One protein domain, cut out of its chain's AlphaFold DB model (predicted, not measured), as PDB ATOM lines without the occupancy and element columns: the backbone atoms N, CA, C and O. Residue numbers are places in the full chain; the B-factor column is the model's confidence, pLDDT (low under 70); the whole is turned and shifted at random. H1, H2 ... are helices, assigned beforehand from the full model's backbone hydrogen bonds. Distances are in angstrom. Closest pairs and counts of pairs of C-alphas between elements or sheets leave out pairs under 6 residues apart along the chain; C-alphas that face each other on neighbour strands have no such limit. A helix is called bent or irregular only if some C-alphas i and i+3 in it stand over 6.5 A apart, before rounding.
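AT A GLANCE: This is residues 2 to 29 and 87 to 244 of the 244 residues of an uncharacterized protein of Rhizophagus irregularis (UniProt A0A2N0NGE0). One long helix, H7, makes the spine of the body: H5 runs side by side with its first part, in the opposite direction, next to the short H6, and H9 comes in at a steep tilt to meet residues 192 to 196 of H7 near its own last residue, Tyr 228, with H8 joined to H9 through one residue. A long unnamed stretch, residues 105 to 128, joins H4 to H3, whose residues 88 to 101 stick out; the whole is a loose, open frame, and H1 and H2 touch no helix. The printed part has 186 residues, with nine named helices in the order H1 to H9 and no named strand; its class is all helix. It is loose, with a radius of gyration of the C-alphas of 22.2 A, and flat, spanning 60 by 54 by 28 A.

HOW THE PARTS SIT: Begin at the hub, H7, residues 176 to 200, which touches three helices. With residues 177 to 184 alone it touches H5, residues 155 to 163, at a shallow tilt of 10 degrees, opposite ways; the closest C-alphas are those of Phe 159 and Ala 180, 6.4 A apart. H6, residues 169 to 172, touches H5 only at the corner, the closest C-alphas being those of Leu 163 and Ala 171, 5.0 A apart. H6 and H7 only just touch, and only at the corner, with 3 pairs of C-alphas within 8 A; the closest are those of Phe 170 and Trp 176, 6.4 A apart. Toward its other end, with residues 192 to 196 alone, H7 touches H9, residues 219 to 228, at a steep tilt of 49 degrees, opposite ways; look at the closest C-alphas, those of Glu 192 and Tyr 228, 6.9 A apart. H8, residues 208 to 217, only just touches H9, only at the corner, with 3 pairs of C-alphas within 8 A; the closest are those of Met 215 and Thr 222, 5.9 A apart. H4, residues 129 to 133, is near H7. H1, residues 2 to 10, H2, residues 21 to 26, and H3, residues 88 to 104, touch no helix. Every O i to N i+4 pair is within hydrogen-bond range in H1, H4, H5, H7, H8 and H9, against 1 of 2 in H2 and 11 of 13 in H3; H6 is too short for such a pair.

IN THESE COORDINATES: Find C-alpha 176 at (-30.457, 15.524, 5.548); from there H7 runs 35.9 A to C-alpha 200 at (-9.865, 8.645, -23.018). H3 runs 25.3 A from C-alpha 88 at (-3.522, -0.886, 11.161), and is only just irregular: C-alphas 89 and 92 are 6.9 A apart. H9 is 14.7 A long and H8 14.3 A.

THE WHOLE: The C-alphas of Glu 107 and Glu 203 are the two farthest apart, 64.3 A. Residues 30 to 86 are not printed, and C-alphas 29 and 87 are 36.1 A apart across this cut. The links H3 to H4 and H4 to H5 are long. Mean pLDDT of the printed part is 75.5, and it is under 70 in residues 87 to 110, 116, 193 to 212 and 214 to 244.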
ATOM      1  N   GLN A   2     -45.208   4.589  20.418       84.44
ATOM      2  CA  GLN A   2     -46.262   4.924  19.438       84.44
ATOM      3  C   GLN A   2     -45.722   5.259  18.034       84.44
ATOM      4  O   GLN A   2     -46.297   4.816  17.045       84.44
ATOM      5  N   ALA A   3     -44.584   5.957  17.946       87.44
ATOM      6  CA  ALA A   3     -43.958   6.322  16.673       87.44
ATOM      7  C   ALA A   3     -43.499   5.106  15.843       87.44
ATOM      8  O   ALA A   3     -43.762   5.060  14.647       87.44
ATOM      9  N   LEU A   4     -42.882   4.094  16.467       89.44
ATOM     10  CA  LEU A   4     -42.432   2.880  15.768       89.44
ATOM     11  C   LEU A   4     -43.616   2.061  15.239       89.44
ATOM     12  O   LEU A   4     -43.615   1.627  14.090       89.44
ATOM     13  N   ARG A   5     -44.669   1.914  16.054       91.25
ATOM     14  CA  ARG A   5     -45.917   1.258  15.633       91.25
ATOM     15  C   ARG A   5     -46.594   2.022  14.495       91.25
ATOM     16  O   ARG A   5     -47.079   1.408  13.551       91.25
ATOM     17  N   TRP A   6     -46.592   3.354  14.565       93.62
ATOM     18  CA  TRP A   6     -47.105   4.202  13.494       93.62
ATOM     19  C   TRP A   6     -46.302   4.010  12.203       93.62
ATOM     20  O   TRP A   6     -46.902   3.812  11.149       93.62
ATOM     21  N   LEU A   7     -44.967   4.001  12.281       93.31
ATOM     22  CA  LEU A   7     -44.094   3.807  11.124       93.31
ATOM     23  C   LEU A   7     -44.357   2.455  10.454       93.31
ATOM     24  O   LEU A   7     -44.564   2.414   9.245       93.31
ATOM     25  N   LYS A   8     -44.445   1.377  11.242       94.38
ATOM     26  CA  LYS A   8     -44.768   0.032  10.747       94.38
ATOM     27  C   LYS A   8     -46.135  -0.034  10.054       94.38
ATOM     28  O   LYS A   8     -46.279  -0.698   9.034       94.38
ATOM     29  N   ALA A   9     -47.136   0.677  10.573       93.88
ATOM     30  CA  ALA A   9     -48.478   0.691   9.990       93.88
ATOM     31  C   ALA A   9     -48.585   1.540   8.707       93.88
ATOM     32  O   ALA A   9     -49.368   1.210   7.817       93.88
ATOM     33  N   ASN A  10     -47.826   2.637   8.603       94.56
ATOM     34  CA  ASN A  10     -48.054   3.668   7.581       94.56
ATOM     35  C   ASN A  10     -46.970   3.741   6.501       94.56
ATOM     36  O   ASN A  10     -47.264   4.147   5.377       94.56
ATOM     37  N   ASN A  11     -45.729   3.361   6.807       95.31
ATOM     38  CA  ASN A  11     -44.625   3.453   5.861       95.31
ATOM     39  C   ASN A  11     -44.460   2.140   5.093       95.31
ATOM     40  O   ASN A  11     -44.248   1.083   5.687       95.31
ATOM     41  N   LYS A  12     -44.522   2.214   3.757       93.69
ATOM     42  CA  LYS A  12     -44.471   1.036   2.878       93.69
ATOM     43  C   LYS A  12     -43.197   0.194   3.041       93.69
ATOM     44  O   LYS A  12     -43.260  -1.005   2.806       93.69
ATOM     45  N   PHE A  13     -42.086   0.790   3.480       93.50
ATOM     46  CA  PHE A  13     -40.796   0.106   3.626       93.50
ATOM     47  C   PHE A  13     -40.548  -0.515   5.005       93.50
ATOM     48  O   PHE A  13     -39.565  -1.228   5.173       93.50
ATOM     49  N   TYR A  14     -41.406  -0.240   5.990       93.50
ATOM     50  CA  TYR A  14     -41.213  -0.675   7.378       93.50
ATOM     51  C   TYR A  14     -42.306  -1.626   7.870       93.50
ATOM     52  O   TYR A  14     -42.408  -1.880   9.067       93.50
ATOM     53  N   ARG A  15     -43.139  -2.158   6.972       91.50
ATOM     54  CA  ARG A  15     -44.236  -3.065   7.342       91.50
ATOM     55  C   ARG A  15     -43.732  -4.369   7.958       91.50
ATOM     56  O   ARG A  15     -44.341  -4.868   8.903       91.50
ATOM     57  N   ASP A  16     -42.586  -4.841   7.482       90.19
ATOM     58  CA  ASP A  16     -42.054  -6.166   7.805       90.19
ATOM     59  C   ASP A  16     -40.948  -6.135   8.870       90.19
ATOM     60  O   ASP A  16     -40.326  -7.153   9.139       90.19
ATOM     61  N   ILE A  17     -40.702  -4.987   9.519       88.44
ATOM     62  CA  ILE A  17     -39.699  -4.927  10.592       88.44
ATOM     63  C   ILE A  17     -40.159  -5.710  11.819       88.44
ATOM     64  O   ILE A  17     -41.310  -5.588  12.255       88.44
ATOM     65  N   GLU A  18     -39.249  -6.456  12.427       88.38
ATOM     66  CA  GLU A  18     -39.447  -7.045  13.747       88.38
ATOM     67  C   GLU A  18     -38.999  -6.042  14.812       88.38
ATOM     68  O   GLU A  18     -37.941  -5.426  14.703       88.38
ATOM     69  N   ILE A  19     -39.856  -5.809  15.807       87.81
ATOM     70  CA  ILE A  19     -39.585  -4.868  16.895       87.81
ATOM     71  C   ILE A  19     -39.420  -5.689  18.165       87.81
ATOM     72  O   ILE A  19     -40.410  -6.164  18.726       87.81
ATOM     73  N   ASP A  20     -38.177  -5.825  18.610       87.31
ATOM     74  CA  ASP A  20     -37.852  -6.464  19.877       87.31
ATOM     75  C   ASP A  20     -38.253  -5.539  21.036       87.31
ATOM     76  O   ASP A  20     -37.719  -4.441  21.204       87.31
ATOM     77  N   SER A  21     -39.258  -5.957  21.808       85.19
ATOM     78  CA  SER A  21     -39.774  -5.152  22.918       85.19
ATOM     79  C   SER A  21     -38.890  -5.221  24.159       85.19
ATOM     80  O   SER A  21     -38.986  -4.317  24.988       85.19
ATOM     81  N   ASP A  22     -38.050  -6.247  24.284       84.88
ATOM     82  CA  ASP A  22     -37.176  -6.444  25.436       84.88
ATOM     83  C   ASP A  22     -35.941  -5.552  25.288       84.88
ATOM     84  O   ASP A  22     -35.636  -4.773  26.190       84.88
ATOM     85  N   VAL A  23     -35.319  -5.539  24.103       81.88
ATOM     86  CA  VAL A  23     -34.214  -4.611  23.785       81.88
ATOM     87  C   VAL A  23     -34.679  -3.156  23.829       81.88
ATOM     88  O   VAL A  23     -33.970  -2.286  24.317       81.88
ATOM     89  N   LEU A  24     -35.895  -2.852  23.371       82.56
ATOM     90  CA  LEU A  24     -36.404  -1.479  23.458       82.56
ATOM     91  C   LEU A  24     -36.586  -0.981  24.896       82.56
ATOM     92  O   LEU A  24     -36.525   0.227  25.109       82.56
ATOM     93  N   GLN A  25     -36.832  -1.872  25.860       83.19
ATOM     94  CA  GLN A  25     -36.971  -1.506  27.274       83.19
ATOM     95  C   GLN A  25     -35.625  -1.223  27.948       83.19
ATOM     96  O   GLN A  25     -35.609  -0.590  28.999       83.19
ATOM     97  N   THR A  26     -34.505  -1.659  27.360       81.06
ATOM     98  CA  THR A  26     -33.167  -1.346  27.881       81.06
ATOM     99  C   THR A  26     -32.678   0.038  27.452       81.06
ATOM    100  O   THR A  26     -31.727   0.553  28.038       81.06
ATOM    101  N   LEU A  27     -33.323   0.660  26.458       81.81
ATOM    102  CA  LEU A  27     -32.967   1.994  25.987       81.81
ATOM    103  C   LEU A  27     -33.471   3.084  26.953       81.81
ATOM    104  O   LEU A  27     -34.615   3.014  27.412       81.81
ATOM    105  N   PRO A  28     -32.672   4.131  27.223       81.75
ATOM    106  CA  PRO A  28     -33.107   5.259  28.038       81.75
ATOM    107  C   PRO A  28     -34.255   6.029  27.360       81.75
ATOM    108  O   PRO A  28     -34.253   6.238  26.149       81.75
ATOM    109  N   GLU A  29     -35.244   6.487  28.138       76.00
ATOM    110  CA  GLU A  29     -36.461   7.104  27.582       76.00
ATOM    111  C   GLU A  29     -36.223   8.469  26.915       76.00
ATOM    112  O   GLU A  29     -36.944   8.815  25.980       76.00
ATOM    113  N   ASN A  87      -5.980   3.341  11.526       44.75
ATOM    114  CA  ASN A  87      -4.742   2.826  10.943       44.75
ATOM    115  C   ASN A  87      -4.413   1.432  11.531       44.75
ATOM    116  O   ASN A  87      -4.643   1.208  12.720       44.75
ATOM    117  N   LYS A  88      -3.824   0.509  10.754       45.59
ATOM    118  CA  LYS A  88      -3.522  -0.886  11.161       45.59
ATOM    119  C   LYS A  88      -2.723  -0.991  12.473       45.59
ATOM    120  O   LYS A  88      -2.899  -1.937  13.231       45.59
ATOM    121  N   HIS A  89      -1.891   0.002  12.793       45.47
ATOM    122  CA  HIS A  89      -1.121   0.035  14.047       45.47
ATOM    123  C   HIS A  89      -1.967   0.313  15.309       45.47
ATOM    124  O   HIS A  89      -1.502   0.078  16.426       45.47
ATOM    125  N   SER A  90      -3.197   0.811  15.136       56.78
ATOM    126  CA  SER A  90      -4.156   1.113  16.207       56.78
ATOM    127  C   SER A  90      -5.079  -0.062  16.547       56.78
ATOM    128  O   SER A  90      -5.699  -0.047  17.603       56.78
ATOM    129  N   GLU A  91      -5.140  -1.102  15.710       54.12
ATOM    130  CA  GLU A  91      -6.130  -2.178  15.839       54.12
ATOM    131  C   GLU A  91      -5.849  -3.090  17.043       54.12
ATOM    132  O   GLU A  91      -6.714  -3.263  17.898       54.12
ATOM    133  N   GLU A  92      -4.618  -3.592  17.203       55.41
ATOM    134  CA  GLU A  92      -4.244  -4.403  18.377       55.41
ATOM    135  C   GLU A  92      -4.358  -3.618  19.692       55.41
ATOM    136  O   GLU A  92      -4.700  -4.176  20.737       55.41
ATOM    137  N   ARG A  93      -4.091  -2.308  19.660       57.66
ATOM    138  CA  ARG A  93      -4.240  -1.439  20.833       57.66
ATOM    139  C   ARG A  93      -5.708  -1.182  21.156       57.66
ATOM    140  O   ARG A  93      -6.078  -1.336  22.314       57.66
ATOM    141  N   ALA A  94      -6.539  -0.907  20.152       60.31
ATOM    142  CA  ALA A  94      -7.983  -0.756  20.309       60.31
ATOM    143  C   ALA A  94      -8.624  -2.046  20.842       60.31
ATOM    144  O   ALA A  94      -9.432  -1.989  21.766       60.31
ATOM    145  N   ILE A  95      -8.212  -3.217  20.339       64.94
ATOM    146  CA  ILE A  95      -8.668  -4.524  20.841       64.94
ATOM    147  C   ILE A  95      -8.306  -4.686  22.323       64.94
ATOM    148  O   ILE A  95      -9.169  -5.017  23.136       64.94
ATOM    149  N   ASN A  96      -7.054  -4.418  22.701       66.31
ATOM    150  CA  ASN A  96      -6.614  -4.533  24.094       66.31
ATOM    151  C   ASN A  96      -7.295  -3.510  25.018       66.31
ATOM    152  O   ASN A  96      -7.591  -3.816  26.173       66.31
ATOM    153  N   GLU A  97      -7.585  -2.310  24.524       64.25
ATOM    154  CA  GLU A  97      -8.291  -1.282  25.283       64.25
ATOM    155  C   GLU A  97      -9.771  -1.631  25.490       64.25
ATOM    156  O   GLU A  97     -10.276  -1.507  26.606       64.25
ATOM    157  N   ILE A  98     -10.443  -2.163  24.463       63.62
ATOM    158  CA  ILE A  98     -11.798  -2.722  24.573       63.62
ATOM    159  C   ILE A  98     -11.814  -3.847  25.614       63.62
ATOM    160  O   ILE A  98     -12.662  -3.837  26.506       63.62
ATOM    161  N   LEU A  99     -10.851  -4.773  25.568       65.38
ATOM    162  CA  LEU A  99     -10.747  -5.871  26.537       65.38
ATOM    163  C   LEU A  99     -10.534  -5.369  27.975       65.38
ATOM    164  O   LEU A  99     -11.167  -5.875  28.904       65.38
ATOM    165  N   ASN A 100      -9.701  -4.343  28.169       64.56
ATOM    166  CA  ASN A 100      -9.480  -3.731  29.481       64.56
ATOM    167  C   ASN A 100     -10.725  -2.994  30.000       64.56
ATOM    168  O   ASN A 100     -11.039  -3.079  31.188       64.56
ATOM    169  N   ARG A 101     -11.484  -2.319  29.125       62.31
ATOM    170  CA  ARG A 101     -12.766  -1.694  29.496       62.31
ATOM    171  C   ARG A 101     -13.819  -2.735  29.848       62.31
ATOM    172  O   ARG A 101     -14.451  -2.609  30.885       62.31
ATOM    173  N   MET A 102     -13.943  -3.811  29.074       58.09
ATOM    174  CA  MET A 102     -14.837  -4.928  29.408       58.09
ATOM    175  C   MET A 102     -14.499  -5.569  30.764       58.09
ATOM    176  O   MET A 102     -15.383  -6.087  31.447       58.09
ATOM    177  N   HIS A 103     -13.224  -5.546  31.166       58.47
ATOM    178  CA  HIS A 103     -12.791  -6.051  32.466       58.47
ATOM    179  C   HIS A 103     -13.149  -5.105  33.624       58.47
ATOM    180  O   HIS A 103     -13.557  -5.583  34.683       58.47
ATOM    181  N   ASN A 104     -13.027  -3.789  33.417       58.44
ATOM    182  CA  ASN A 104     -13.200  -2.768  34.456       58.44
ATOM    183  C   ASN A 104     -14.645  -2.243  34.586       58.44
ATOM    184  O   ASN A 104     -15.074  -1.935  35.692       58.44
ATOM    185  N   ASP A 105     -15.414  -2.204  33.495       55.53
ATOM    186  CA  ASP A 105     -16.769  -1.628  33.397       55.53
ATOM    187  C   ASP A 105     -17.861  -2.724  33.366       55.53
ATOM    188  O   ASP A 105     -18.869  -2.616  32.669       55.53
ATOM    189  N   ARG A 106     -17.688  -3.807  34.142       52.03
ATOM    190  CA  ARG A 106     -18.627  -4.955  34.202       52.03
ATOM    191  C   ARG A 106     -20.080  -4.596  34.557       52.03
ATOM    192  O   ARG A 106     -20.955  -5.442  34.388       52.03
ATOM    193  N   GLU A 107     -20.344  -3.388  35.048       53.97
ATOM    194  CA  GLU A 107     -21.686  -2.908  35.416       53.97
ATOM    195  C   GLU A 107     -22.340  -2.007  34.354       53.97
ATOM    196  O   GLU A 107     -23.522  -1.679  34.473       53.97
ATOM    197  N   ARG A 108     -21.621  -1.612  33.295       57.19
ATOM    198  CA  ARG A 108     -22.185  -0.779  32.228       57.19
ATOM    199  C   ARG A 108     -22.831  -1.670  31.172       57.19
ATOM    200  O   ARG A 108     -22.156  -2.441  30.498       57.19
ATOM    201  N   ALA A 109     -24.149  -1.559  31.014       58.91
ATOM    202  CA  ALA A 109     -24.855  -2.197  29.908       58.91
ATOM    203  C   ALA A 109     -24.386  -1.565  28.584       58.91
ATOM    204  O   ALA A 109     -24.786  -0.447  28.247       58.91
ATOM    205  N   VAL A 110     -23.491  -2.263  27.882       67.44
ATOM    206  CA  VAL A 110     -23.043  -1.907  26.533       67.44
ATOM    207  C   VAL A 110     -24.106  -2.376  25.547       67.44
ATOM    208  O   VAL A 110     -24.524  -3.532  25.578       67.44
ATOM    209  N   ILE A 111     -24.565  -1.467  24.692       73.12
ATOM    210  CA  ILE A 111     -25.483  -1.784  23.602       73.12
ATOM    211  C   ILE A 111     -24.635  -2.186  22.401       73.12
ATOM    212  O   ILE A 111     -23.854  -1.382  21.891       73.12
ATOM    213  N   ASP A 112     -24.803  -3.420  21.938       72.31
ATOM    214  CA  ASP A 112     -24.127  -3.888  20.734       72.31
ATOM    215  C   ASP A 112     -24.553  -3.071  19.510       72.31
ATOM    216  O   ASP A 112     -25.728  -2.727  19.327       72.31
ATOM    217  N   TRP A 113     -23.589  -2.797  18.627       70.75
ATOM    218  CA  TRP A 113     -23.894  -2.236  17.317       70.75
ATOM    219  C   TRP A 113     -24.836  -3.181  16.549       70.75
ATOM    220  O   TRP A 113     -24.681  -4.406  16.613       70.75
ATOM    221  N   PRO A 114     -25.809  -2.641  15.795       73.06
ATOM    222  CA  PRO A 114     -26.685  -3.459  14.979       73.06
ATOM    223  C   PRO A 114     -25.863  -4.246  13.958       73.06
ATOM    224  O   PRO A 114     -24.867  -3.763  13.414       73.06
ATOM    225  N   ARG A 115     -26.300  -5.476  13.674       73.69
ATOM    226  CA  ARG A 115     -25.681  -6.298  12.634       73.69
ATOM    227  C   ARG A 115     -25.938  -5.651  11.278       73.69
ATOM    228  O   ARG A 115     -27.084  -5.573  10.839       73.69
ATOM    229  N   ASN A 116     -24.872  -5.204  10.628       69.06
ATOM    230  CA  ASN A 116     -24.946  -4.703   9.264       69.06
ATOM    231  C   ASN A 116     -25.039  -5.874   8.280       69.06
ATOM    232  O   ASN A 116     -24.444  -6.934   8.491       69.06
ATOM    233  N   GLU A 117     -25.782  -5.673   7.193       73.19
ATOM    234  CA  GLU A 117     -25.738  -6.587   6.056       73.19
ATOM    235  C   GLU A 117     -24.335  -6.563   5.430       73.19
ATOM    236  O   GLU A 117     -23.667  -5.531   5.403       73.19
ATOM    237  N   ILE A 118     -23.886  -7.717   4.932       74.12
ATOM    238  CA  ILE A 118     -22.539  -7.890   4.357       74.12
ATOM    239  C   ILE A 118     -22.399  -7.102   3.045       74.12
ATOM    240  O   ILE A 118     -21.301  -6.698   2.667       74.12
ATOM    241  N   PHE A 119     -23.514  -6.873   2.348       77.69
ATOM    242  CA  PHE A 119     -23.521  -6.228   1.044       77.69
ATOM    243  C   PHE A 119     -23.874  -4.742   1.155       77.69
ATOM    244  O   PHE A 119     -24.854  -4.388   1.815       77.69
ATOM    245  N   PRO A 120     -23.114  -3.860   0.483       80.50
ATOM    246  CA  PRO A 120     -23.452  -2.449   0.425       80.50
ATOM    247  C   PRO A 120     -24.778  -2.242  -0.319       80.50
ATOM    248  O   PRO A 120     -25.100  -2.942  -1.280       80.50
ATOM    249  N   ILE A 121     -25.540  -1.241   0.116       83.06
ATOM    250  CA  ILE A 121     -26.810  -0.874  -0.515       83.06
ATOM    251  C   ILE A 121     -26.536  -0.087  -1.801       83.06
ATOM    252  O   ILE A 121     -25.799   0.898  -1.792       83.06
ATOM    253  N   ASP A 122     -27.192  -0.480  -2.893       87.06
ATOM    254  CA  ASP A 122     -27.143   0.236  -4.169       87.06
ATOM    255  C   ASP A 122     -28.040   1.486  -4.133       87.06
ATOM    256  O   ASP A 122     -29.268   1.386  -4.127       87.06
ATOM    257  N   GLU A 123     -27.443   2.677  -4.139       87.88
ATOM    258  CA  GLU A 123     -28.164   3.956  -4.092       87.88
ATOM    259  C   GLU A 123     -29.006   4.277  -5.348       87.88
ATOM    260  O   GLU A 123     -29.929   5.093  -5.272       87.88
ATOM    261  N   PHE A 124     -28.726   3.641  -6.490       86.56
ATOM    262  CA  PHE A 124     -29.394   3.905  -7.771       86.56
ATOM    263  C   PHE A 124     -30.594   2.994  -8.005       86.56
ATOM    264  O   PHE A 124     -31.599   3.429  -8.567       86.56
ATOM    265  N   HIS A 125     -30.503   1.738  -7.566       85.06
ATOM    266  CA  HIS A 125     -31.525   0.728  -7.851       85.06
ATOM    267  C   HIS A 125     -32.328   0.306  -6.619       85.06
ATOM    268  O   HIS A 125     -33.405  -0.281  -6.759       85.06
ATOM    269  N   THR A 126     -31.872   0.635  -5.406       89.12
ATOM    270  CA  THR A 126     -32.648   0.332  -4.200       89.12
ATOM    271  C   THR A 126     -33.876   1.231  -4.128       89.12
ATOM    272  O   THR A 126     -33.789   2.453  -3.972       89.12
ATOM    273  N   CYS A 127     -35.055   0.610  -4.199       89.31
ATOM    274  CA  CYS A 127     -36.322   1.311  -4.041       89.31
ATOM    275  C   CYS A 127     -36.399   1.975  -2.659       89.31
ATOM    276  O   CYS A 127     -36.157   1.337  -1.630       89.31
ATOM    277  N   GLY A 128     -36.759   3.261  -2.638       91.38
ATOM    278  CA  GLY A 128     -36.926   3.998  -1.392       91.38
ATOM    279  C   GLY A 128     -35.639   4.277  -0.641       91.38
ATOM    280  O   GLY A 128     -35.719   4.487   0.565       91.38
ATOM    281  N   TYR A 129     -34.477   4.229  -1.291       92.75
ATOM    282  CA  TYR A 129     -33.180   4.431  -0.647       92.75
ATOM    283  C   TYR A 129     -33.169   5.643   0.308       92.75
ATOM    284  O   TYR A 129     -32.815   5.519   1.482       92.75
ATOM    285  N   ILE A 130     -33.660   6.798  -0.149       94.31
ATOM    286  CA  ILE A 130     -33.694   8.037   0.639       94.31
ATOM    287  C   ILE A 130     -34.825   7.987   1.671       94.31
ATOM    288  O   ILE A 130     -34.645   8.367   2.830       94.31
ATOM    289  N   ALA A 131     -36.001   7.510   1.266       94.62
ATOM    290  CA  ALA A 131     -37.174   7.420   2.127       94.62
ATOM    291  C   ALA A 131     -36.981   6.453   3.313       94.62
ATOM    292  O   ALA A 131     -37.527   6.691   4.391       94.62
ATOM    293  N   ARG A 132     -36.175   5.401   3.128       92.69
ATOM    294  CA  ARG A 132     -35.718   4.462   4.163       92.69
ATOM    295  C   ARG A 132     -34.647   5.087   5.056       92.69
ATOM    296  O   ARG A 132     -34.658   4.871   6.254       92.69
ATOM    297  N   ALA A 133     -33.742   5.907   4.531       93.00
ATOM    298  CA  ALA A 133     -32.736   6.559   5.377       93.00
ATOM    299  C   ALA A 133     -33.334   7.644   6.301       93.00
ATOM    300  O   ALA A 133     -32.816   7.892   7.393       93.00
ATOM    301  N   PHE A 134     -34.433   8.289   5.888       95.31
ATOM    302  CA  PHE A 134     -35.042   9.415   6.610       95.31
ATOM    303  C   PHE A 134     -36.553   9.233   6.856       95.31
ATOM    304  O   PHE A 134     -37.358  10.044   6.383       95.31
ATOM    305  N   PRO A 135     -36.979   8.224   7.636       94.00
ATOM    306  CA  PRO A 135     -38.398   7.917   7.840       94.00
ATOM    307  C   PRO A 135     -39.194   9.067   8.482       94.00
ATOM    308  O   PRO A 135     -40.394   9.192   8.250       94.00
ATOM    309  N   THR A 136     -38.538   9.951   9.240       93.56
ATOM    310  CA  THR A 136     -39.152  11.158   9.829       93.56
ATOM    311  C   THR A 136     -39.503  12.223   8.786       93.56
ATOM    312  O   THR A 136     -40.436  13.003   8.981       93.56
ATOM    313  N   LEU A 137     -38.780  12.260   7.664       95.69
ATOM    314  CA  LEU A 137     -39.025  13.178   6.551       95.69
ATOM    315  C   LEU A 137     -39.962  12.570   5.501       95.69
ATOM    316  O   LEU A 137     -40.738  13.299   4.879       95.69
ATOM    317  N   TYR A 138     -39.942  11.240   5.363       95.69
ATOM    318  CA  TYR A 138     -40.773  10.466   4.439       95.69
ATOM    319  C   TYR A 138     -41.704   9.505   5.193       95.69
ATOM    320  O   TYR A 138     -41.573   8.287   5.068       95.69
ATOM    321  N   PRO A 139     -42.683  10.016   5.957       93.19
ATOM    322  CA  PRO A 139     -43.462   9.199   6.886       93.19
ATOM    323  C   PRO A 139     -44.293   8.093   6.208       93.19
ATOM    324  O   PRO A 139     -44.512   7.046   6.807       93.19
ATOM    325  N   TRP A 140     -44.686   8.265   4.944       94.50
ATOM    326  CA  TRP A 140     -45.385   7.236   4.155       94.50
ATOM    327  C   TRP A 140     -44.464   6.412   3.240       94.50
ATOM    328  O   TRP A 140     -44.928   5.499   2.557       94.50
ATOM    329  N   GLY A 141     -43.164   6.718   3.196       93.62
ATOM    330  CA  GLY A 141     -42.225   6.079   2.270       93.62
ATOM    331  C   GLY A 141     -42.468   6.454   0.803       93.62
ATOM    332  O   GLY A 141     -42.301   5.632  -0.089       93.62
ATOM    333  N   THR A 142     -42.940   7.666   0.523       92.50
ATOM    334  CA  THR A 142     -43.323   8.119  -0.829       92.50
ATOM    335  C   THR A 142     -42.514   9.324  -1.269       92.50
ATOM    336  O   THR A 142     -42.078  10.089  -0.416       92.50
ATOM    337  N   ALA A 143     -42.474   9.577  -2.577       91.44
ATOM    338  CA  ALA A 143     -41.763  10.698  -3.186       91.44
ATOM    339  C   ALA A 143     -40.242  10.574  -3.057       91.44
ATOM    340  O   ALA A 143     -39.554  11.587  -3.045       91.44
ATOM    341  N   ASP A 144     -39.733   9.343  -3.007       93.81
ATOM    342  CA  ASP A 144     -38.304   9.052  -3.102       93.81
ATOM    343  C   ASP A 144     -37.774   9.412  -4.497       93.81
ATOM    344  O   ASP A 144     -38.523   9.337  -5.471       93.81
ATOM    345  N   LEU A 145     -36.507   9.797  -4.641       91.38
ATOM    346  CA  LEU A 145     -35.927  10.143  -5.944       91.38
ATOM    347  C   LEU A 145     -36.076   9.008  -6.972       91.38
ATOM    348  O   LEU A 145     -36.425   9.287  -8.116       91.38
ATOM    349  N   ASN A 146     -35.945   7.752  -6.540       87.81
ATOM    350  CA  ASN A 146     -36.040   6.572  -7.401       87.81
ATOM    351  C   ASN A 146     -37.490   6.068  -7.585       87.81
ATOM    352  O   ASN A 146     -37.714   5.089  -8.296       87.81
ATOM    353  N   ASP A 147     -38.495   6.704  -6.961       89.44
ATOM    354  CA  ASP A 147     -39.904   6.360  -7.207       89.44
ATOM    355  C   ASP A 147     -40.288   6.646  -8.677       89.44
ATOM    356  O   ASP A 147     -39.874   7.646  -9.277       89.44
ATOM    357  N   TYR A 148     -41.159   5.800  -9.236       88.38
ATOM    358  CA  TYR A 148     -41.703   5.977 -10.584       88.38
ATOM    359  C   TYR A 148     -42.395   7.337 -10.748       88.38
ATOM    360  O   TYR A 148     -43.226   7.740  -9.926       88.38
ATOM    361  N   ARG A 149     -42.093   8.029 -11.852       88.69
ATOM    362  CA  ARG A 149     -42.713   9.303 -12.230       88.69
ATOM    363  C   ARG A 149     -42.964   9.352 -13.729       88.69
ATOM    364  O   ARG A 149     -42.152   8.883 -14.517       88.69
ATOM    365  N   VAL A 150     -44.064   9.999 -14.113       91.31
ATOM    366  CA  VAL A 150     -44.394  10.266 -15.526       91.31
ATOM    367  C   VAL A 150     -43.374  11.214 -16.160       91.31
ATOM    368  O   VAL A 150     -43.031  11.074 -17.328       91.31
ATOM    369  N   LYS A 151     -42.891  12.187 -15.380       91.00
ATOM    370  CA  LYS A 151     -41.852  13.129 -15.784       91.00
ATOM    371  C   LYS A 151     -40.590  12.858 -14.979       91.00
ATOM    372  O   LYS A 151     -40.643  12.828 -13.749       91.00
ATOM    373  N   GLU A 152     -39.475  12.719 -15.678       89.19
ATOM    374  CA  GLU A 152     -38.155  12.638 -15.062       89.19
ATOM    375  C   GLU A 152     -37.848  13.923 -14.277       89.19
ATOM    376  O   GLU A 152     -38.123  15.036 -14.738       89.19
ATOM    377  N   ILE A 153     -37.287  13.763 -13.080       91.50
ATOM    378  CA  ILE A 153     -36.831  14.867 -12.233       91.50
ATOM    379  C   ILE A 153     -35.340  14.684 -12.020       91.50
ATOM    380  O   ILE A 153     -34.905  13.637 -11.540       91.50
ATOM    381  N   LYS A 154     -34.553  15.712 -12.337       91.56
ATOM    382  CA  LYS A 154     -33.108  15.643 -12.116       91.56
ATOM    383  C   LYS A 154     -32.806  15.658 -10.612       91.56
ATOM    384  O   LYS A 154     -33.470  16.395  -9.878       91.56
ATOM    385  N   PRO A 155     -31.758  14.959 -10.138       91.12
ATOM    386  CA  PRO A 155     -31.414  14.918  -8.713       91.12
ATOM    387  C   PRO A 155     -31.281  16.311  -8.078       91.12
ATOM    388  O   PRO A 155     -31.822  16.568  -7.006       91.12
ATOM    389  N   ALA A 156     -30.646  17.257  -8.777       91.75
ATOM    390  CA  ALA A 156     -30.508  18.633  -8.300       91.75
ATOM    391  C   ALA A 156     -31.862  19.350  -8.126       91.75
ATOM    392  O   ALA A 156     -32.056  20.074  -7.150       91.75
ATOM    393  N   GLU A 157     -32.812  19.137  -9.041       94.12
ATOM    394  CA  GLU A 157     -34.161  19.711  -8.950       94.12
ATOM    395  C   GLU A 157     -34.945  19.091  -7.793       94.12
ATOM    396  O   GLU A 157     -35.593  19.810  -7.031       94.12
ATOM    397  N   TYR A 158     -34.827  17.772  -7.623       95.25
ATOM    398  CA  TYR A 158     -35.424  17.030  -6.520       95.25
ATOM    399  C   TYR A 158     -34.960  17.556  -5.157       95.25
ATOM    400  O   TYR A 158     -35.778  17.978  -4.338       95.25
ATOM    401  N   PHE A 159     -33.645  17.601  -4.926       95.56
ATOM    402  CA  PHE A 159     -33.094  18.059  -3.651       95.56
ATOM    403  C   PHE A 159     -33.384  19.540  -3.400       95.56
ATOM    404  O   PHE A 159     -33.743  19.907  -2.280       95.56
ATOM    405  N   LYS A 160     -33.313  20.387  -4.438       95.06
ATOM    406  CA  LYS A 160     -33.686  21.804  -4.334       95.06
ATOM    407  C   LYS A 160     -35.144  21.966  -3.913       95.06
ATOM    408  O   LYS A 160     -35.421  22.764  -3.023       95.06
ATOM    409  N   HIS A 161     -36.060  21.212  -4.522       95.38
ATOM    410  CA  HIS A 161     -37.483  21.268  -4.191       95.38
ATOM    411  C   HIS A 161     -37.747  20.882  -2.732       95.38
ATOM    412  O   HIS A 161     -38.510  21.556  -2.043       95.38
ATOM    413  N   LEU A 162     -37.086  19.831  -2.242       96.12
ATOM    414  CA  LEU A 162     -37.222  19.407  -0.852       96.12
ATOM    415  C   LEU A 162     -36.612  20.409   0.131       96.12
ATOM    416  O   LEU A 162     -37.181  20.635   1.196       96.12
ATOM    417  N   LEU A 163     -35.516  21.078  -0.228       95.44
ATOM    418  CA  LEU A 163     -34.917  22.108   0.622       95.44
ATOM    419  C   LEU A 163     -35.874  23.288   0.873       95.44
ATOM    420  O   LEU A 163     -35.916  23.812   1.982       95.44
ATOM    421  N   ILE A 164     -36.680  23.663  -0.124       95.88
ATOM    422  CA  ILE A 164     -37.694  24.729  -0.022       95.88
ATOM    423  C   ILE A 164     -39.103  24.197   0.280       95.88
ATOM    424  O   ILE A 164     -40.097  24.883   0.035       95.88
ATOM    425  N   TYR A 165     -39.214  22.962   0.776       95.94
ATOM    426  CA  TYR A 165     -40.506  22.352   1.064       95.94
ATOM    427  C   TYR A 165     -41.294  23.189   2.084       95.94
ATOM    428  O   TYR A 165     -40.719  23.766   3.002       95.94
ATOM    429  N   LYS A 166     -42.624  23.225   1.939       94.88
ATOM    430  CA  LYS A 166     -43.546  24.163   2.618       94.88
ATOM    431  C   LYS A 166     -43.377  24.333   4.137       94.88
ATOM    432  O   LYS A 166     -43.691  25.394   4.658       94.88
ATOM    433  N   ASP A 167     -42.937  23.298   4.845       94.75
ATOM    434  CA  ASP A 167     -42.770  23.285   6.307       94.75
ATOM    435  C   ASP A 167     -41.295  23.394   6.748       94.75
ATOM    436  O   ASP A 167     -40.990  23.382   7.941       94.75
ATOM    437  N   GLY A 168     -40.363  23.481   5.793       95.12
ATOM    438  CA  GLY A 168     -38.927  23.586   6.028       95.12
ATOM    439  C   GLY A 168     -38.290  22.359   6.688       95.12
ATOM    440  O   GLY A 168     -37.124  22.432   7.081       95.12
ATOM    441  N   ARG A 169     -38.998  21.228   6.833       95.31
ATOM    442  CA  ARG A 169     -38.508  20.077   7.617       95.31
ATOM    443  C   ARG A 169     -37.194  19.498   7.099       95.31
ATOM    444  O   ARG A 169     -36.324  19.152   7.888       95.31
ATOM    445  N   PHE A 170     -37.021  19.464   5.782       96.31
ATOM    446  CA  PHE A 170     -35.796  19.000   5.133       96.31
ATOM    447  C   PHE A 170     -34.625  19.956   5.383       96.31
ATOM    448  O   PHE A 170     -33.534  19.517   5.742       96.31
ATOM    449  N   ALA A 171     -34.862  21.267   5.266       94.69
ATOM    450  CA  ALA A 171     -33.855  22.288   5.543       94.69
ATOM    451  C   ALA A 171     -33.463  22.363   7.024       94.69
ATOM    452  O   ALA A 171     -32.349  22.762   7.338       94.69
ATOM    453  N   ARG A 172     -34.350  21.984   7.946       93.06
ATOM    454  CA  ARG A 172     -34.067  21.986   9.389       93.06
ATOM    455  C   ARG A 172     -33.489  20.668   9.895       93.06
ATOM    456  O   ARG A 172     -32.969  20.632  11.005       93.06
ATOM    457  N   HIS A 173     -33.567  19.593   9.111       94.38
ATOM    458  CA  HIS A 173     -33.093  18.288   9.549       94.38
ATOM    459  C   HIS A 173     -31.561  18.297   9.727       94.38
ATOM    460  O   HIS A 173     -30.851  18.684   8.789       94.38
ATOM    461  N   PRO A 174     -31.028  17.827  10.873       89.00
ATOM    462  CA  PRO A 174     -29.600  17.925  11.184       89.00
ATOM    463  C   PRO A 174     -28.694  17.278  10.134       89.00
ATOM    464  O   PRO A 174     -27.672  17.841   9.772       89.00
ATOM    465  N   ARG A 175     -29.104  16.123   9.591       89.88
ATOM    466  CA  ARG A 175     -28.273  15.313   8.680       89.88
ATOM    467  C   ARG A 175     -28.673  15.369   7.205       89.88
ATOM    468  O   ARG A 175     -27.869  15.051   6.338       89.88
ATOM    469  N   TRP A 176     -29.908  15.765   6.892       94.00
ATOM    470  CA  TRP A 176     -30.457  15.524   5.548       94.00
ATOM    471  C   TRP A 176     -29.819  16.425   4.486       94.00
ATOM    472  O   TRP A 176     -29.553  15.980   3.376       94.00
ATOM    473  N   ARG A 177     -29.520  17.682   4.834       91.50
ATOM    474  CA  ARG A 177     -28.860  18.636   3.929       91.50
ATOM    475  C   ARG A 177     -27.478  18.155   3.498       91.50
ATOM    476  O   ARG A 177     -27.143  18.232   2.321       91.50
ATOM    477  N   TYR A 178     -26.712  17.621   4.447       89.25
ATOM    478  CA  TYR A 178     -25.389  17.064   4.187       89.25
ATOM    479  C   TYR A 178     -25.477  15.782   3.366       89.25
ATOM    480  O   TYR A 178     -24.739  15.635   2.399       89.25
ATOM    481  N   PHE A 179     -26.445  14.908   3.667       92.56
ATOM    482  CA  PHE A 179     -26.742  13.746   2.828       92.56
ATOM    483  C   PHE A 179     -27.062  14.148   1.381       92.56
ATOM    484  O   PHE A 179     -26.490  13.586   0.450       92.56
ATOM    485  N   ALA A 180     -27.937  15.138   1.179       92.44
ATOM    486  CA  ALA A 180     -28.311  15.620  -0.148       92.44
ATOM    487  C   ALA A 180     -27.098  16.171  -0.913       92.44
ATOM    488  O   ALA A 180     -26.885  15.815  -2.071       92.44
ATOM    489  N   LEU A 181     -26.278  16.994  -0.252       88.00
ATOM    490  CA  LEU A 181     -25.054  17.545  -0.831       88.00
ATOM    491  C   LEU A 181     -24.069  16.439  -1.231       88.00
ATOM    492  O   LEU A 181     -23.625  16.395  -2.377       88.00
ATOM    493  N   ASN A 182     -23.780  15.523  -0.306       87.06
ATOM    494  CA  ASN A 182     -22.865  14.406  -0.513       87.06
ATOM    495  C   ASN A 182     -23.343  13.482  -1.649       87.06
ATOM    496  O   ASN A 182     -22.545  13.082  -2.492       87.06
ATOM    497  N   THR A 183     -24.652  13.225  -1.728       88.75
ATOM    498  CA  THR A 183     -25.266  12.440  -2.811       88.75
ATOM    499  C   THR A 183     -25.062  13.116  -4.166       88.75
ATOM    500  O   THR A 183     -24.576  12.484  -5.100       88.75
ATOM    501  N   ILE A 184     -25.362  14.417  -4.286       87.00
ATOM    502  CA  ILE A 184     -25.169  15.162  -5.543       87.00
ATOM    503  C   ILE A 184     -23.696  15.151  -5.966       87.00
ATOM    504  O   ILE A 184     -23.407  14.934  -7.142       87.00
ATOM    505  N   MET A 185     -22.777  15.376  -5.024       83.38
ATOM    506  CA  MET A 185     -21.337  15.363  -5.293       83.38
ATOM    507  C   MET A 185     -20.877  13.993  -5.799       83.38
ATOM    508  O   MET A 185     -20.264  13.917  -6.861       83.38
ATOM    509  N   ARG A 186     -21.237  12.903  -5.109       83.06
ATOM    510  CA  ARG A 186     -20.882  11.538  -5.528       83.06
ATOM    511  C   ARG A 186     -21.469  11.184  -6.893       83.06
ATOM    512  O   ARG A 186     -20.784  10.613  -7.736       83.06
ATOM    513  N   TRP A 187     -22.721  11.542  -7.155       85.75
ATOM    514  CA  TRP A 187     -23.358  11.222  -8.435       85.75
ATOM    515  C   TRP A 187     -22.757  12.022  -9.589       85.75
ATOM    516  O   TRP A 187     -22.612  11.501 -10.695       85.75
ATOM    517  N   ARG A 188     -22.354  13.270  -9.325       81.81
ATOM    518  CA  ARG A 188     -21.590  14.081 -10.272       81.81
ATOM    519  C   ARG A 188     -20.229  13.448 -10.564       81.81
ATOM    520  O   ARG A 188     -19.913  13.283 -11.739       81.81
ATOM    521  N   ALA A 189     -19.511  12.998  -9.533       73.44
ATOM    522  CA  ALA A 189     -18.250  12.269  -9.679       73.44
ATOM    523  C   ALA A 189     -18.375  11.055 -10.596       73.44
ATOM    524  O   ALA A 189     -17.618  10.897 -11.550       73.44
ATOM    525  N   LEU A 190     -19.393  10.227 -10.359       76.25
ATOM    526  CA  LEU A 190     -19.659   9.038 -11.166       76.25
ATOM    527  C   LEU A 190     -20.058   9.371 -12.609       76.25
ATOM    528  O   LEU A 190     -19.837   8.569 -13.517       76.25
ATOM    529  N   SER A 191     -20.683  10.524 -12.843       75.62
ATOM    530  CA  SER A 191     -20.996  10.990 -14.196       75.62
ATOM    531  C   SER A 191     -19.744  11.481 -14.921       75.62
ATOM    532  O   SER A 191     -19.549  11.141 -16.086       75.62
ATOM    533  N   GLU A 192     -18.902  12.270 -14.255       71.44
ATOM    534  CA  GLU A 192     -17.666  12.824 -14.822       71.44
ATOM    535  C   GLU A 192     -16.638  11.713 -15.092       71.44
ATOM    536  O   GLU A 192     -16.093  11.649 -16.193       71.44
ATOM    537  N   GLY A 193     -16.484  10.747 -14.178       68.06
ATOM    538  CA  GLY A 193     -15.653   9.556 -14.388       68.06
ATOM    539  C   GLY A 193     -16.123   8.689 -15.562       68.06
ATOM    540  O   GLY A 193     -15.315   8.252 -16.379       68.06
ATOM    541  N   ARG A 194     -17.443   8.507 -15.734       68.81
ATOM    542  CA  ARG A 194     -17.995   7.817 -16.919       68.81
ATOM    543  C   ARG A 194     -17.668   8.541 -18.225       68.81
ATOM    544  O   ARG A 194     -17.402   7.892 -19.235       68.81
ATOM    545  N   VAL A 195     -17.694   9.875 -18.222       68.00
ATOM    546  CA  VAL A 195     -17.302  10.678 -19.389       68.00
ATOM    547  C   VAL A 195     -15.808  10.541 -19.663       68.00
ATOM    548  O   VAL A 195     -15.446  10.359 -20.823       68.00
ATOM    549  N   PHE A 196     -14.969  10.561 -18.624       66.25
ATOM    550  CA  PHE A 196     -13.529  10.351 -18.750       66.25
ATOM    551  C   PHE A 196     -13.209   9.012 -19.417       66.25
ATOM    552  O   PHE A 196     -12.517   9.008 -20.436       66.25
ATOM    553  N   VAL A 197     -13.768   7.913 -18.894       66.56
ATOM    554  CA  VAL A 197     -13.594   6.556 -19.439       66.56
ATOM    555  C   VAL A 197     -13.978   6.534 -20.915       66.56
ATOM    556  O   VAL A 197     -13.179   6.148 -21.754       66.56
ATOM    557  N   ARG A 198     -15.159   7.058 -21.261       65.06
ATOM    558  CA  ARG A 198     -15.645   7.072 -22.648       65.06
ATOM    559  C   ARG A 198     -14.793   7.920 -23.606       65.06
ATOM    560  O   ARG A 198     -14.825   7.676 -24.803       65.06
ATOM    561  N   GLN A 199     -14.130   8.969 -23.120       66.50
ATOM    562  CA  GLN A 199     -13.374   9.904 -23.965       66.50
ATOM    563  C   GLN A 199     -11.888   9.561 -24.094       66.50
ATOM    564  O   GLN A 199     -11.261   9.993 -25.057       66.50
ATOM    565  N   ASN A 200     -11.313   8.867 -23.111       61.59
ATOM    566  CA  ASN A 200      -9.865   8.645 -23.018       61.59
ATOM    567  C   ASN A 200      -9.458   7.189 -23.236       61.59
ATOM    568  O   ASN A 200      -8.278   6.934 -23.456       61.59
ATOM    569  N   LEU A 201     -10.405   6.257 -23.178       63.69
ATOM    570  CA  LEU A 201     -10.179   4.855 -23.483       63.69
ATOM    571  C   LEU A 201     -10.823   4.595 -24.848       63.69
ATOM    572  O   LEU A 201     -12.024   4.820 -25.013       63.69
ATOM    573  N   GLU A 202     -10.007   4.243 -25.850       57.25
ATOM    574  CA  GLU A 202     -10.488   3.900 -27.196       57.25
ATOM    575  C   GLU A 202     -11.580   2.819 -27.111       57.25
ATOM    576  O   GLU A 202     -11.593   2.053 -26.156       57.25
ATOM    577  N   GLU A 203     -12.486   2.775 -28.097       50.22
ATOM    578  CA  GLU A 203     -13.777   2.047 -28.164       50.22
ATOM    579  C   GLU A 203     -13.794   0.524 -27.842       50.22
ATOM    580  O   GLU A 203     -14.787  -0.156 -28.104       50.22
ATOM    581  N   GLY A 204     -12.748  -0.048 -27.249       53.00
ATOM    582  CA  GLY A 204     -12.788  -1.339 -26.573       53.00
ATOM    583  C   GLY A 204     -13.463  -1.239 -25.203       53.00
ATOM    584  O   GLY A 204     -13.232  -0.307 -24.436       53.00
ATOM    585  N   GLN A 205     -14.303  -2.221 -24.870       53.28
ATOM    586  CA  GLN A 205     -14.793  -2.419 -23.506       53.28
ATOM    587  C   GLN A 205     -13.610  -2.780 -22.597       53.28
ATOM    588  O   GLN A 205     -13.378  -3.959 -22.356       53.28
ATOM    589  N   LEU A 206     -12.859  -1.788 -22.110       58.44
ATOM    590  CA  LEU A 206     -11.872  -2.041 -21.069       58.44
ATOM    591  C   LEU A 206     -12.603  -2.475 -19.798       58.44
ATOM    592  O   LEU A 206     -13.497  -1.794 -19.284       58.44
ATOM    593  N   THR A 207     -12.237  -3.652 -19.320       61.31
ATOM    594  CA  THR A 207     -12.670  -4.198 -18.043       61.31
ATOM    595  C   THR A 207     -12.037  -3.406 -16.899       61.31
ATOM    596  O   THR A 207     -11.012  -2.748 -17.059       61.31
ATOM    597  N   VAL A 208     -12.640  -3.473 -15.707       62.31
ATOM    598  CA  VAL A 208     -12.109  -2.793 -14.508       62.31
ATOM    599  C   VAL A 208     -10.658  -3.214 -14.230       62.31
ATOM    600  O   VAL A 208      -9.867  -2.381 -13.808       62.31
ATOM    601  N   SER A 209     -10.301  -4.467 -14.535       64.25
ATOM    602  CA  SER A 209      -8.933  -4.985 -14.399       64.25
ATOM    603  C   SER A 209      -7.951  -4.257 -15.312       64.25
ATOM    604  O   SER A 209      -6.913  -3.809 -14.855       64.25
ATOM    605  N   GLU A 210      -8.299  -4.071 -16.585       66.06
ATOM    606  CA  GLU A 210      -7.403  -3.421 -17.544       66.06
ATOM    607  C   GLU A 210      -7.238  -1.924 -17.241       66.06
ATOM    608  O   GLU A 210      -6.196  -1.353 -17.535       66.06
ATOM    609  N   ILE A 211      -8.237  -1.282 -16.619       66.25
ATOM    610  CA  ILE A 211      -8.110   0.099 -16.126       66.25
ATOM    611  C   ILE A 211      -7.152   0.166 -14.930       66.25
ATOM    612  O   ILE A 211      -6.355   1.097 -14.858       66.25
ATOM    613  N   LEU A 212      -7.217  -0.800 -14.008       68.44
ATOM    614  CA  LEU A 212      -6.306  -0.866 -12.862       68.44
ATOM    615  C   LEU A 212      -4.863  -1.114 -13.315       68.44
ATOM    616  O   LEU A 212      -3.979  -0.359 -12.917       68.44
ATOM    617  N   ASP A 213      -4.648  -2.063 -14.228       71.50
ATOM    618  CA  ASP A 213      -3.331  -2.323 -14.823       71.50
ATOM    619  C   ASP A 213      -2.787  -1.071 -15.533       71.50
ATOM    620  O   ASP A 213      -1.607  -0.731 -15.435       71.50
ATOM    621  N   LEU A 214      -3.665  -0.332 -16.219       68.31
ATOM    622  CA  LEU A 214      -3.298   0.904 -16.899       68.31
ATOM    623  C   LEU A 214      -2.902   2.011 -15.905       68.31
ATOM    624  O   LEU A 214      -1.929   2.722 -16.153       68.31
ATOM    625  N   MET A 215      -3.599   2.124 -14.770       66.38
ATOM    626  CA  MET A 215      -3.276   3.071 -13.692       66.38
ATOM    627  C   MET A 215      -1.982   2.717 -12.947       66.38
ATOM    628  O   MET A 215      -1.278   3.626 -12.509       66.38
ATOM    629  N   GLU A 216      -1.650   1.431 -12.823       68.19
ATOM    630  CA  GLU A 216      -0.355   0.990 -12.288       68.19
ATOM    631  C   GLU A 216       0.795   1.238 -13.275       68.19
ATOM    632  O   GLU A 216       1.915   1.541 -12.864       68.19
ATOM    633  N   SER A 217       0.525   1.136 -14.580       68.12
ATOM    634  CA  SER A 217       1.544   1.288 -15.625       68.12
ATOM    635  C   SER A 217       1.856   2.739 -16.021       68.12
ATOM    636  O   SER A 217       2.990   3.022 -16.413       68.12
ATOM    637  N   ASP A 218       0.891   3.664 -15.921       68.94
ATOM    638  CA  ASP A 218       1.040   5.061 -16.347       68.94
ATOM    639  C   ASP A 218       0.472   6.050 -15.311       68.94
ATOM    640  O   ASP A 218      -0.732   6.324 -15.238       68.94
ATOM    641  N   ALA A 219       1.379   6.663 -14.545       67.81
ATOM    642  CA  ALA A 219       1.052   7.663 -13.530       67.81
ATOM    643  C   ALA A 219       0.341   8.911 -14.096       67.81
ATOM    644  O   ALA A 219      -0.420   9.565 -13.380       67.81
ATOM    645  N   HIS A 220       0.535   9.239 -15.380       66.56
ATOM    646  CA  HIS A 220      -0.107  10.390 -16.015       66.56
ATOM    647  C   HIS A 220      -1.616  10.166 -16.215       66.56
ATOM    648  O   HIS A 220      -2.392  11.123 -16.264       66.56
ATOM    649  N   ILE A 221      -2.073   8.913 -16.294       64.56
ATOM    650  CA  ILE A 221      -3.505   8.588 -16.365       64.56
ATOM    651  C   ILE A 221      -4.176   8.850 -15.021       64.56
ATOM    652  O   ILE A 221      -5.265   9.424 -14.994       64.56
ATOM    653  N   THR A 222      -3.503   8.525 -13.919       63.09
ATOM    654  CA  THR A 222      -3.967   8.830 -12.562       63.09
ATOM    655  C   THR A 222      -4.093  10.338 -12.344       63.09
ATOM    656  O   THR A 222      -5.148  10.794 -11.901       63.09
ATOM    657  N   ASP A 223      -3.096  11.130 -12.753       61.72
ATOM    658  CA  ASP A 223      -3.165  12.600 -12.706       61.72
ATOM    659  C   ASP A 223      -4.320  13.150 -13.560       61.72
ATOM    660  O   ASP A 223      -5.106  13.994 -13.125       61.72
ATOM    661  N   LYS A 224      -4.520  12.593 -14.759       63.56
ATOM    662  CA  LYS A 224      -5.632  12.979 -15.633       63.56
ATOM    663  C   LYS A 224      -6.985  12.661 -14.991       63.56
ATOM    664  O   LYS A 224      -7.854  13.527 -14.990       63.56
ATOM    665  N   VAL A 225      -7.170  11.470 -14.415       62.34
ATOM    666  CA  VAL A 225      -8.391  11.081 -13.678       62.34
ATOM    667  C   VAL A 225      -8.637  12.025 -12.500       62.34
ATOM    668  O   VAL A 225      -9.752  12.528 -12.343       62.34
ATOM    669  N   LEU A 226      -7.599  12.321 -11.714       62.31
ATOM    670  CA  LEU A 226      -7.660  13.253 -10.585       62.31
ATOM    671  C   LEU A 226      -8.028  14.670 -11.028       62.31
ATOM    672  O   LEU A 226      -8.824  15.326 -10.362       62.31
ATOM    673  N   ARG A 227      -7.546  15.115 -12.192       63.53
ATOM    674  CA  ARG A 227      -7.864  16.425 -12.775       63.53
ATOM    675  C   ARG A 227      -9.327  16.564 -13.190       63.53
ATOM    676  O   ARG A 227      -9.941  17.600 -12.950       63.53
ATOM    677  N   TYR A 228      -9.928  15.512 -13.752       57.75
ATOM    678  CA  TYR A 228     -11.388  15.466 -13.936       57.75
ATOM    679  C   TYR A 228     -12.123  15.400 -12.587       57.75
ATOM    680  O   TYR A 228     -13.262  15.850 -12.483       57.75
ATOM    681  N   GLY A 229     -11.443  14.896 -11.556       50.41
ATOM    682  CA  GLY A 229     -11.871  14.859 -10.166       50.41
ATOM    683  C   GLY A 229     -11.776  16.182  -9.390       50.41
ATOM    684  O   GLY A 229     -12.358  16.295  -8.314       50.41
ATOM    685  N   GLU A 230     -11.077  17.208  -9.890       53.16
ATOM    686  CA  GLU A 230     -10.761  18.420  -9.111       53.16
ATOM    687  C   GLU A 230     -11.993  19.235  -8.691       53.16
ATOM    688  O   GLU A 230     -11.981  19.901  -7.655       53.16
ATOM    689  N   GLY A 231     -13.098  19.138  -9.437       48.53
ATOM    690  CA  GLY A 231     -14.388  19.720  -9.045       48.53
ATOM    691  C   GLY A 231     -15.064  19.017  -7.857       48.53
ATOM    692  O   GLY A 231     -16.114  19.466  -7.395       48.53
ATOM    693  N   LEU A 232     -14.478  17.915  -7.377       49.72
ATOM    694  CA  LEU A 232     -15.011  16.991  -6.375       49.72
ATOM    695  C   LEU A 232     -14.105  16.887  -5.137       49.72
ATOM    696  O   LEU A 232     -14.365  16.036  -4.290       49.72
ATOM    697  N   ARG A 233     -13.098  17.774  -5.004       46.16
ATOM    698  CA  ARG A 233     -12.029  17.835  -3.970       46.16
ATOM    699  C   ARG A 233     -12.447  17.650  -2.498       46.16
ATOM    700  O   ARG A 233     -11.580  17.504  -1.651       46.16
ATOM    701  N   VAL A 234     -13.738  17.620  -2.173       43.53
ATOM    702  CA  VAL A 234     -14.242  17.308  -0.819       43.53
ATOM    703  C   VAL A 234     -14.347  15.790  -0.571       43.53
ATOM    704  O   VAL A 234     -14.542  15.357   0.559       43.53
ATOM    705  N   LEU A 235     -14.237  14.956  -1.609       41.34
ATOM    706  CA  LEU A 235     -14.329  13.501  -1.504       41.34
ATOM    707  C   LEU A 235     -13.292  12.861  -2.427       41.34
ATOM    708  O   LEU A 235     -13.610  12.541  -3.568       41.34
ATOM    709  N   ILE A 236     -12.071  12.640  -1.935       39.91
ATOM    710  CA  ILE A 236     -11.177  11.657  -2.558       39.91
ATOM    711  C   ILE A 236     -11.792  10.282  -2.264       39.91
ATOM    712  O   ILE A 236     -11.823   9.866  -1.102       39.91
ATOM    713  N   PRO A 237     -12.323   9.554  -3.259       35.50
ATOM    714  CA  PRO A 237     -12.816   8.211  -3.034       35.50
ATOM    715  C   PRO A 237     -11.584   7.301  -2.996       35.50
ATOM    716  O   PRO A 237     -10.960   7.068  -4.030       35.50
ATOM    717  N   LYS A 238     -11.202   6.802  -1.815       37.09
ATOM    718  CA  LYS A 238     -10.196   5.737  -1.713       37.09
ATOM    719  C   LYS A 238     -10.797   4.439  -2.262       37.09
ATOM    720  O   LYS A 238     -11.363   3.648  -1.516       37.09
ATOM    721  N   TRP A 239     -10.710   4.242  -3.573       35.34
ATOM    722  CA  TRP A 239     -10.869   2.930  -4.190       35.34
ATOM    723  C   TRP A 239      -9.493   2.254  -4.221       35.34
ATOM    724  O   TRP A 239      -8.561   2.819  -4.779       35.34
ATOM    725  N   GLY A 240      -9.377   1.059  -3.632       33.22
ATOM    726  CA  GLY A 240      -8.324   0.105  -4.011       33.22
ATOM    727  C   GLY A 240      -7.016   0.085  -3.215       33.22
ATOM    728  O   GLY A 240      -5.963   0.023  -3.826       33.22
ATOM    729  N   LEU A 241      -7.051   0.046  -1.878       27.81
ATOM    730  CA  LEU A 241      -5.915  -0.468  -1.088       27.81
ATOM    731  C   LEU A 241      -6.399  -1.315   0.093       27.81
ATOM    732  O   LEU A 241      -6.128  -0.999   1.248       27.81
ATOM    733  N   VAL A 242      -7.139  -2.387  -0.191       25.25
ATOM    734  CA  VAL A 242      -7.227  -3.531   0.727       25.25
ATOM    735  C   VAL A 242      -7.422  -4.795  -0.114       25.25
ATOM    736  O   VAL A 242      -8.533  -5.083  -0.553       25.25
ATOM    737  N   ASP A 243      -6.331  -5.514  -0.371       26.83
ATOM    738  CA  ASP A 243      -6.410  -6.942  -0.679       26.83
ATOM    739  C   ASP A 243      -6.914  -7.671   0.576       26.83
ATOM    740  O   ASP A 243      -6.480  -7.357   1.691       26.83
ATOM    741  N   TRP A 244      -7.869  -8.582   0.380       33.81
ATOM    742  CA  TRP A 244      -8.474  -9.424   1.418       33.81
ATOM    743  C   TRP A 244      -7.529 -10.527   1.896       33.81
ATOM    744  O   TRP A 244      -6.836 -11.122   1.039       33.81
TER     745      TRP A 244